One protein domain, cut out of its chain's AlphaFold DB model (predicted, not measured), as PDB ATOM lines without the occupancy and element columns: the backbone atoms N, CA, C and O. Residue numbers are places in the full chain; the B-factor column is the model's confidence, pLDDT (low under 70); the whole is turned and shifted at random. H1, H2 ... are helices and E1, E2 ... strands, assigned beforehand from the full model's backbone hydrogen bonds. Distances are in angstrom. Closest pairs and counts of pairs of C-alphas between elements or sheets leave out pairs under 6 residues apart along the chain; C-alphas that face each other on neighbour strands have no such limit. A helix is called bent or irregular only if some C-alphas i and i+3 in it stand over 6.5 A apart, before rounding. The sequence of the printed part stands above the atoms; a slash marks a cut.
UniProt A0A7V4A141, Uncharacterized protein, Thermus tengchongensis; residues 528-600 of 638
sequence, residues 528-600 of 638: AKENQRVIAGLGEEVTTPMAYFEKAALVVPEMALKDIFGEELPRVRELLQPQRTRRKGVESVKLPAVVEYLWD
ATOM      1  N   ALA A 528      13.737  24.308  37.553       76.19
ATOM      2  CA  ALA A 528      14.118  25.480  38.312       76.19
ATOM      3  C   ALA A 528      14.387  25.172  39.792       76.19
ATOM      4  O   ALA A 528      15.272  25.787  40.384       76.19
ATOM      5  N   LYS A 529      13.696  24.179  40.368       75.31
ATOM      6  CA  LYS A 529      13.990  23.634  41.700       75.31
ATOM      7  C   LYS A 529      15.374  22.979  41.755       75.31
ATOM      8  O   LYS A 529      16.093  23.158  42.732       75.31
ATOM      9  N   GLU A 530      15.771  22.264  40.707       79.31
ATOM     10  CA  GLU A 530      17.100  21.641  40.612       79.31
ATOM     11  C   GLU A 530      18.222  22.668  40.376       79.31
ATOM     12  O   GLU A 530      19.359  22.462  40.804       79.31
ATOM     13  N   ASN A 531      17.898  23.807  39.757       78.56
ATOM     14  CA  ASN A 531      18.862  24.826  39.333       78.56
ATOM     15  C   ASN A 531      18.821  26.126  40.158       78.56
ATOM     16  O   ASN A 531      19.399  27.125  39.739       78.56
ATOM     17  N   GLN A 532      18.205  26.138  41.346       72.31
ATOM     18  CA  GLN A 532      18.007  27.352  42.167       72.31
ATOM     19  C   GLN A 532      19.273  28.212  42.341       72.31
ATOM     20  O   GLN A 532      19.210  29.435  42.266       72.31
ATOM     21  N   ARG A 533      20.448  27.583  42.479       72.38
ATOM     22  CA  ARG A 533      21.746  28.259  42.684       72.38
ATOM     23  C   ARG A 533      22.222  29.113  41.504       72.38
ATOM     24  O   ARG A 533      23.174  29.871  41.656       72.38
ATOM     25  N   VAL A 534      21.603  28.977  40.332       76.00
ATOM     26  CA  VAL A 534      21.952  29.736  39.121       76.00
ATOM     27  C   VAL A 534      20.805  30.625  38.626       76.00
ATOM     28  O   VAL A 534      20.919  31.213  37.547       76.00
ATOM     29  N   ILE A 535      19.716  30.766  39.395       75.31
ATOM     30  CA  ILE A 535      18.558  31.594  39.034       75.31
ATOM     31  C   ILE A 535      18.490  32.818  39.946       75.31
ATOM     32  O   ILE A 535      18.237  32.710  41.141       75.31
ATOM     33  N   ALA A 536      18.674  34.011  39.383       72.62
ATOM     34  CA  ALA A 536      18.488  35.245  40.143       72.62
ATOM     35  C   ALA A 536      16.993  35.545  40.347       72.62
ATOM     36  O   ALA A 536      16.199  35.444  39.411       72.62
ATOM     37  N   GLY A 537      16.626  35.955  41.565       67.19
ATOM     38  CA  GLY A 537      15.236  36.204  41.973       67.19
ATOM     39  C   GLY A 537      14.608  35.080  42.806       67.19
ATOM     40  O   GLY A 537      13.447  35.196  43.179       67.19
ATOM     41  N   LEU A 538      15.366  34.019  43.112       62.06
ATOM     42  CA  LEU A 538      14.944  32.865  43.912       62.06
ATOM     43  C   LEU A 538      16.046  32.503  44.920       62.06
ATOM     44  O   LEU A 538      16.919  31.695  44.623       62.06
ATOM     45  N   GLY A 539      16.040  33.122  46.103       59.09
ATOM     46  CA  GLY A 539      17.052  32.872  47.143       59.09
ATOM     47  C   GLY A 539      18.220  33.871  47.162       59.09
ATOM     48  O   GLY A 539      18.007  35.064  46.957       59.09
ATOM     49  N   GLU A 540      19.425  33.395  47.509       57.72
ATOM     50  CA  GLU A 540      20.637  34.207  47.749       57.72
ATOM     51  C   GLU A 540      21.172  34.932  46.495       57.72
ATOM     52  O   GLU A 540      20.817  34.611  45.359       57.72
ATOM     53  N   GLU A 541      22.054  35.921  46.694       60.69
ATOM     54  CA  GLU A 541      22.682  36.673  45.601       60.69
ATOM     55  C   GLU A 541      23.551  35.769  44.712       60.69
ATOM     56  O   GLU A 541      24.683  35.411  45.035       60.69
ATOM     57  N   VAL A 542      23.024  35.434  43.534       71.31
ATOM     58  CA  VAL A 542      23.760  34.699  42.504       71.31
ATOM     59  C   VAL A 542      24.697  35.661  41.765       71.31
ATOM     60  O   VAL A 542      24.246  36.573  41.069       71.31
ATOM     61  N   THR A 543      26.009  35.437  41.867       61.03
ATOM     62  CA  THR A 543      27.058  36.265  41.235       61.03
ATOM     63  C   THR A 543      27.075  36.169  39.705       61.03
ATOM     64  O   THR A 543      27.293  37.174  39.025       61.03
ATOM     65  N   THR A 544      26.771  34.997  39.135       70.88
ATOM     66  CA  THR A 544      26.619  34.778  37.678       70.88
ATOM     67  C   THR A 544      25.339  33.999  37.353       70.88
ATOM     68  O   THR A 544      25.392  32.790  37.132       70.88
ATOM     69  N   PRO A 545      24.172  34.667  37.329       70.31
ATOM     70  CA  PRO A 545      22.892  34.002  37.110       70.31
ATOM     71  C   PRO A 545      22.687  33.624  35.642       70.31
ATOM     72  O   PRO A 545      22.830  34.455  34.739       70.31
ATOM     73  N   MET A 546      22.320  32.360  35.428       71.19
ATOM     74  CA  MET A 546      22.003  31.770  34.128       71.19
ATOM     75  C   MET A 546      20.526  31.900  33.766       71.19
ATOM     76  O   MET A 546      20.204  31.852  32.587       71.19
ATOM     77  N   ALA A 547      19.635  32.102  34.734       77.38
ATOM     78  CA  ALA A 547      18.235  32.435  34.489       77.38
ATOM     79  C   ALA A 547      17.748  33.472  35.501       77.38
ATOM     80  O   ALA A 547      18.431  33.779  36.480       77.38
ATOM     81  N   TYR A 548      16.570  34.033  35.250       77.06
ATOM     82  CA  TYR A 548      16.014  35.080  36.095       77.06
ATOM     83  C   TYR A 548      14.513  34.915  36.259       77.06
ATOM     84  O   TYR A 548      13.802  34.723  35.273       77.06
ATOM     85  N   PHE A 549      14.033  35.048  37.488       72.75
ATOM     86  CA  PHE A 549      12.610  35.063  37.786       72.75
ATOM     87  C   PHE A 549      12.124  36.505  37.953       72.75
ATOM     88  O   PHE A 549      12.570  37.223  38.845       72.75
ATOM     89  N   GLU A 550      11.228  36.956  37.075       67.44
ATOM     90  CA  GLU A 550      10.705  38.324  37.089       67.44
ATOM     91  C   GLU A 550       9.220  38.366  36.759       67.44
ATOM     92  O   GLU A 550       8.810  37.897  35.699       67.44
ATOM     93  N   LYS A 551       8.429  39.026  37.617       63.31
ATOM     94  CA  LYS A 551       6.991  39.266  37.394       63.31
ATOM     95  C   LYS A 551       6.248  37.986  36.972       63.31
ATOM     96  O   LYS A 551       5.600  37.980  35.926       63.31
ATOM     97  N   ALA A 552       6.414  36.912  37.748       63.69
ATOM     98  CA  ALA A 552       5.836  35.596  37.464       63.69
ATOM     99  C   ALA A 552       6.197  35.059  36.063       63.69
ATOM    100  O   ALA A 552       5.370  34.496  35.348       63.69
ATOM    101  N   ALA A 553       7.444  35.252  35.637       70.38
ATOM    102  CA  ALA A 553       7.968  34.672  34.412       70.38
ATOM    103  C   ALA A 553       9.427  34.263  34.593       70.38
ATOM    104  O   ALA A 553      10.231  35.001  35.168       70.38
ATOM    105  N   LEU A 554       9.770  33.096  34.054       77.06
ATOM    106  CA  LEU A 554      11.133  32.596  34.034       77.06
ATOM    107  C   LEU A 554      11.797  33.029  32.720       77.06
ATOM    108  O   LEU A 554      11.355  32.661  31.632       77.06
ATOM    109  N   VAL A 555      12.850  33.835  32.818       81.25
ATOM    110  CA  VAL A 555      13.656  34.296  31.685       81.25
ATOM    111  C   VAL A 555      14.916  33.445  31.600       81.25
ATOM    112  O   VAL A 555      15.781  33.525  32.475       81.25
ATOM    113  N   VAL A 556      15.026  32.649  30.537       82.31
ATOM    114  CA  VAL A 556      16.136  31.710  30.301       82.31
ATOM    115  C   VAL A 556      16.836  31.999  28.968       82.31
ATOM    116  O   VAL A 556      16.171  32.384  28.006       82.31
ATOM    117  N   PRO A 557      18.164  31.816  28.860       83.50
ATOM    118  CA  PRO A 557      18.875  31.812  27.587       83.50
ATOM    119  C   PRO A 557      18.354  30.716  26.655       83.50
ATOM    120  O   PRO A 557      17.936  29.651  27.110       83.50
ATOM    121  N   GLU A 558      18.476  30.928  25.346       79.44
ATOM    122  CA  GLU A 558      18.030  29.962  24.328       79.44
ATOM    123  C   GLU A 558      18.654  28.560  24.514       79.44
ATOM    124  O   GLU A 558      18.009  27.538  24.278       79.44
ATOM    125  N   MET A 559      19.896  28.493  25.007       79.19
ATOM    126  CA  MET A 559      20.574  27.225  25.310       79.19
ATOM    127  C   MET A 559      19.928  26.466  26.478       79.19
ATOM    128  O   MET A 559      19.780  25.251  26.399       79.19
ATOM    129  N   ALA A 560      19.495  27.171  27.528       79.19
ATOM    130  CA  ALA A 560      18.807  26.566  28.670       79.19
ATOM    131  C   ALA A 560      17.390  26.103  28.292       79.19
ATOM    132  O   ALA A 560      16.885  25.126  28.826       79.19
ATOM    133  N   LEU A 561      16.764  26.738  27.299       79.25
ATOM    134  CA  LEU A 561      15.478  26.286  26.772       79.25
ATOM    135  C   LEU A 561      15.578  24.894  26.113       79.25
ATOM    136  O   LEU A 561      14.670  24.073  26.254       79.25
ATOM    137  N   LYS A 562      16.698  24.614  25.430       80.69
ATOM    138  CA  LYS A 562      17.002  23.286  24.874       80.69
ATOM    139  C   LYS A 562      17.297  22.258  25.970       80.69
ATOM    140  O   LYS A 562      16.942  21.100  25.795       80.69
ATOM    141  N   ASP A 563      17.894  22.678  27.079       82.00
ATOM    142  CA  ASP A 563      18.139  21.827  28.250       82.00
ATOM    143  C   ASP A 563      16.824  21.420  28.945       82.00
ATOM    144  O   ASP A 563      16.570  20.239  29.168       82.00
ATOM    145  N   ILE A 564      15.915  22.378  29.166       80.12
ATOM    146  CA  ILE A 564      14.622  22.133  29.828       80.12
ATOM    147  C   ILE A 564      13.730  21.203  28.993       80.12
ATOM    148  O   ILE A 564      13.150  20.247  29.518       80.12
ATOM    149  N   PHE A 565      13.587  21.478  27.692       83.00
ATOM    150  CA  PHE A 565      12.560  20.846  26.854       83.00
ATOM    151  C   PHE A 565      13.090  19.848  25.818       83.00
ATOM    152  O   PHE A 565      12.309  19.056  25.290       83.00
ATOM    153  N   GLY A 566      14.396  19.835  25.538       84.44
ATOM    154  CA  GLY A 566      15.014  18.895  24.602       84.44
ATOM    155  C   GLY A 566      14.360  18.908  23.217       84.44
ATOM    156  O   GLY A 566      14.208  19.956  22.587       84.44
ATOM    157  N   GLU A 567      13.960  17.727  22.749       79.69
ATOM    158  CA  GLU A 567      13.315  17.517  21.444       79.69
ATOM    159  C   GLU A 567      11.871  18.059  21.377       79.69
ATOM    160  O   GLU A 567      11.344  18.258  20.285       79.69
ATOM    161  N   GLU A 568      11.239  18.393  22.513       81.50
ATOM    162  CA  GLU A 568       9.872  18.953  22.560       81.50
ATOM    163  C   GLU A 568       9.817  20.461  22.263       81.50
ATOM    164  O   GLU A 568       8.738  21.053  22.176       81.50
ATOM    165  N   LEU A 569      10.976  21.099  22.078       81.88
ATOM    166  CA  LEU A 569      11.112  22.538  21.880       81.88
ATOM    167  C   LEU A 569      10.201  23.134  20.778       81.88
ATOM    168  O   LEU A 569       9.648  24.216  21.007       81.88
ATOM    169  N   PRO A 570       9.986  22.482  19.614       82.88
ATOM    170  CA  PRO A 570       9.059  22.988  18.599       82.88
ATOM    171  C   PRO A 570       7.617  23.107  19.116       82.88
ATOM    172  O   PRO A 570       6.976  24.138  18.913       82.88
ATOM    173  N   ARG A 571       7.136  22.101  19.857       81.56
ATOM    174  CA  ARG A 571       5.785  22.079  20.439       81.56
ATOM    175  C   ARG A 571       5.639  23.100  21.567       81.56
ATOM    176  O   ARG A 571       4.607  23.750  21.685       81.56
ATOM    177  N   VAL A 572       6.688  23.304  22.364       79.81
ATOM    178  CA  VAL A 572       6.716  24.337  23.416       79.81
ATOM    179  C   VAL A 572       6.548  25.737  22.827       79.81
ATOM    180  O   VAL A 572       5.793  26.546  23.363       79.81
ATOM    181  N   ARG A 573       7.209  26.024  21.698       81.88
ATOM    182  CA  ARG A 573       7.084  27.317  21.006       81.88
ATOM    183  C   ARG A 573       5.686  27.550  20.449       81.88
ATOM    184  O   ARG A 573       5.194  28.670  20.528       81.88
ATOM    185  N   GLU A 574       5.057  26.505  19.927       81.31
ATOM    186  CA  GLU A 574       3.678  26.547  19.442       81.31
ATOM    187  C   GLU A 574       2.685  26.828  20.585       81.31
ATOM    188  O   GLU A 574       1.826  27.700  20.466       81.31
ATOM    189  N   LEU A 575       2.831  26.118  21.709       78.81
ATOM    190  CA  LEU A 575       1.862  26.130  22.808       78.81
ATOM    191  C   LEU A 575       1.987  27.328  23.754       78.81
ATOM    192  O   LEU A 575       0.969  27.848  24.220       78.81
ATOM    193  N   LEU A 576       3.218  27.726  24.086       74.62
ATOM    194  CA  LEU A 576       3.495  28.779  25.069       74.62
ATOM    195  C   LEU A 576       3.834  30.128  24.430       74.62
ATOM    196  O   LEU A 576       3.893  31.119  25.152       74.62
ATOM    197  N   GLN A 577       4.062  30.165  23.109       76.44
ATOM    198  CA  GLN A 577       4.408  31.367  22.332       76.44
ATOM    199  C   GLN A 577       5.386  32.295  23.069       76.44
ATOM    200  O   GLN A 577       5.088  33.466  23.327       76.44
ATOM    201  N   PRO A 578       6.544  31.769  23.489       76.12
ATOM    202  CA  PRO A 578       7.344  32.455  24.477       76.12
ATOM    203  C   PRO A 578       8.034  33.679  23.859       76.12
ATOM    204  O   PRO A 578       8.474  33.663  22.705       76.12
ATOM    205  N   GLN A 579       8.104  34.773  24.619       79.62
ATOM    206  CA  GLN A 579       8.536  36.064  24.082       79.62
ATOM    207  C   GLN A 579      10.060  36.139  24.016       79.62
ATOM    208  O   GLN A 579      10.746  35.968  25.029       79.62
ATOM    209  N   ARG A 580      10.598  36.442  22.830       80.75
ATOM    210  CA  ARG A 580      12.028  36.727  22.673       80.75
ATOM    211  C   ARG A 580      12.373  38.030  23.379       80.75
ATOM    212  O   ARG A 580      11.692  39.039  23.223       80.75
ATOM    213  N   THR A 581      13.458  38.005  24.131       80.81
ATOM    214  CA  THR A 581      14.000  39.159  24.838       80.81
ATOM    215  C   THR A 581      15.522  39.108  24.807       80.81
ATOM    216  O   THR A 581      16.128  38.109  24.416       80.81
ATOM    217  N   ARG A 582      16.176  40.197  25.196       76.69
ATOM    218  CA  ARG A 582      17.630  40.249  25.310       76.69
ATOM    219  C   ARG A 582      17.991  40.724  26.700       76.69
ATOM    220  O   ARG A 582      17.588  41.809  27.110       76.69
ATOM    221  N   ARG A 583      18.765  39.918  27.423       70.44
ATOM    222  CA  ARG A 583      19.151  40.217  28.801       70.44
ATOM    223  C   ARG A 583      20.658  40.120  28.962       70.44
ATOM    224  O   ARG A 583      21.255  39.114  28.598       70.44
ATOM    225  N   LYS A 584      21.277  41.193  29.471       68.94
ATOM    226  CA  LYS A 584      22.743  41.335  29.598       68.94
ATOM    227  C   LYS A 584      23.508  40.921  28.321       68.94
ATOM    228  O   LYS A 584      24.538  40.265  28.386       68.94
ATOM    229  N   GLY A 585      22.980  41.280  27.147       69.88
ATOM    230  CA  GLY A 585      23.607  40.999  25.848       69.88
ATOM    231  C   GLY A 585      23.312  39.621  25.239       69.88
ATOM    232  O   GLY A 585      23.554  39.465  24.043       69.88
ATOM    233  N   VAL A 586      22.718  38.689  25.993       76.62
ATOM    234  CA  VAL A 586      22.388  37.315  25.565       76.62
ATOM    235  C   VAL A 586      20.940  37.230  25.073       76.62
ATOM    236  O   VAL A 586      20.034  37.801  25.690       76.62
ATOM    237  N   GLU A 587      20.709  36.518  23.968       80.00
ATOM    238  CA  GLU A 587      19.357  36.191  23.502       80.00
ATOM    239  C   GLU A 587      18.670  35.255  24.499       80.00
ATOM    240  O   GLU A 587      19.191  34.201  24.868       80.00
ATOM    241  N   SER A 588      17.515  35.682  24.991       82.81
ATOM    242  CA  SER A 588      16.766  34.999  26.038       82.81
ATOM    243  C   SER A 588      15.297  34.889  25.663       82.81
ATOM    244  O   SER A 588      14.781  35.608  24.807       82.81
ATOM    245  N   VAL A 589      14.604  33.994  26.345       82.19
ATOM    246  CA  VAL A 589      13.191  33.724  26.148       82.19
ATOM    247  C   VAL A 589      12.479  33.862  27.481       82.19
ATOM    248  O   VAL A 589      12.922  33.326  28.497       82.19
ATOM    249  N   LYS A 590      11.379  34.613  27.476       80.12
ATOM    250  CA  LYS A 590      10.500  34.782  28.629       80.12
ATOM    251  C   LYS A 590       9.392  33.736  28.571       80.12
ATOM    252  O   LYS A 590       8.562  33.763  27.660       80.12
ATOM    253  N   LEU A 591       9.387  32.838  29.550       75.50
ATOM    254  CA  LEU A 591       8.374  31.803  29.729       75.50
ATOM    255  C   LEU A 591       7.392  32.231  30.833       75.50
ATOM    256  O   LEU A 591       7.848  32.688  31.886       75.50
ATOM    257  N   PRO A 592       6.070  32.103  30.633       64.31
ATOM    258  CA  PRO A 592       5.096  32.390  31.685       64.31
ATOM    259  C   PRO A 592       5.293  31.426  32.866       64.31
ATOM    260  O   PRO A 592       5.445  30.223  32.654       64.31
ATOM    261  N   ALA A 593       5.319  31.935  34.103       56.19
ATOM    262  CA  ALA A 593       5.270  31.083  35.288       56.19
ATOM    263  C   ALA A 593       3.814  30.691  35.551       56.19
ATOM    264  O   ALA A 593       2.914  31.514  35.426       56.19
ATOM    265  N   VAL A 594       3.596  29.425  35.892       50.28
ATOM    266  CA  VAL A 594       2.248  28.865  36.093       50.28
ATOM    267  C   VAL A 594       2.067  28.347  37.522       50.28
ATOM    268  O   VAL A 594       0.992  27.913  37.877       50.28
ATOM    269  N   VAL A 595       3.090  28.419  38.380       50.06
ATOM    270  CA  VAL A 595       2.963  28.006  39.784       50.06
ATOM    271  C   VAL A 595       3.611  29.073  40.654       50.06
ATOM    272  O   VAL A 595       4.833  29.126  40.727       50.06
ATOM    273  N   GLU A 596       2.824  29.944  41.291       41.94
ATOM    274  CA  GLU A 596       3.336  30.941  42.256       41.94
ATOM    275  C   GLU A 596       3.937  30.268  43.507       41.94
ATOM    276  O   GLU A 596       4.868  30.789  44.111       41.94
ATOM    277  N   TYR A 597       3.477  29.057  43.841       40.34
ATOM    278  CA  TYR A 597       3.756  28.381  45.115       40.34
ATOM    279  C   TYR A 597       5.098  27.638  45.232       40.34
ATOM    280  O   TYR A 597       5.507  27.312  46.343       40.34
ATOM    281  N   LEU A 598       5.803  27.344  44.135       41.91
ATOM    282  CA  LEU A 598       7.059  26.570  44.205       41.91
ATOM    283  C   LEU A 598       8.278  27.402  44.611       41.91
ATOM    284  O   LEU A 598       9.347  26.849  44.868       41.91
ATOM    285  N   TRP A 599       8.124  28.720  44.649       47.03
ATOM    286  CA  TRP A 599       9.242  29.656  44.706       47.03
ATOM    287  C   TRP A 599       9.430  30.297  46.082       47.03
ATOM    288  O   TRP A 599      10.486  30.869  46.334       47.03
ATOM    289  N   ASP A 600       8.445  30.153  46.974       39.88
ATOM    290  CA  ASP A 600       8.416  30.793  48.297       39.88
ATOM    291  C   ASP A 600       8.674  29.809  49.453       39.88
ATOM    292  O   ASP A 600       8.307  30.031  50.604       39.88
TER     293      ASP A 600
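What this domain is: This is residues 528 to 600 of the 638 residues of an uncharacterized protein of Thermus tengchongensis (UniProt A0A7V4A141). A small, twisted and curled antiparallel sheet of four strands has one sharply kinked helix, H1, over one of its faces. Beyond the edge strand E1 lies the long opening stretch, residues 528 to 546, with no named element: its residues 535 to 536 pair briefly with E1, and after them the stretch loops out past Glu 541 before it leads into E1. The printed part has 73 residues, with one named helix and four named strands in the order E1, E2, H1, E3, E4 along the chain; across the sheet the order is E1, E2, E4, E3. The class is mixed, helices and strands. The whole is compact, with a radius of gyration of the C-alphas of 12.0 A, and rounded, with spans of 33 by 30 by 21 A.

Where its parts are: Residues 528 to 546 come first, beginning with C-alpha 528 at (14.118, 25.480, 38.312). E1 is residues 547 to 549, 7.0 A from first to last C-alpha, and begins with C-alpha 547 at (18.235, 32.435, 34.489). E2 is residues 553 to 557, 13.2 A long. H1 is residues 558 to 576, 14.6 A from end to end; it has a kink of 109 degrees near residue 565 and is irregular, with C-alphas 564 and 567 9.7 A apart. E3 is residues 579 to 583, 12.3 A long. E4, the longest strand, is residues 586 to 592, 19.0 A long, and ends with C-alpha 592 at (5.096, 32.390, 31.685).

How they stand to each other: E1 and E2 form a hairpin at 169 degrees, with N 548 and O 555 2.9 A apart, within hydrogen-bond range. E2 and E4 are antiparallel at 151 degrees, with N 589 and O 556 at 2.8 A. E3 and E4 form a second hairpin at 135 degrees, with N 581 and O 588 at 2.8 A. The edge strands E1 and E3 are apart. Outside the named strands, residues 535 to 536 pair in parallel with residues 547 to 548 of E1. H1 is on the sheet at a height over the sheet of 10.9 A. It lies over E2 and E4, and only just not over E3, on which 2 of its C-alphas fall. On the local plane its line stands at 49 degrees to that of E2, slantwise to the strands. The closest C-alphas of H1 and E4 are those of Glu 558 and Ser 588, 5.5 A apart. E2, H1 and E3 form a split strand-helix-strand unit, two strands running the same way with a helix between them along the chain and E4 between them in the sheet; its crossover is right-handed. In H1, 10 of 15 O i to N i+4 pairs are within hydrogen-bond range.

The domain as a whole: The C-alphas of Glu 541 and Glu 574, the two farthest apart, are 33.9 A apart. The sheet is strongly twisted, but only just, with C-alphas up to 4.3 A off its best plane. The printed part has no cut, and the four links between named elements are tight. The mean pLDDT of the printed part is 72.1; 20 residues are under 70, among them residues 537 to 541, 550 to 552 and 592 to 600.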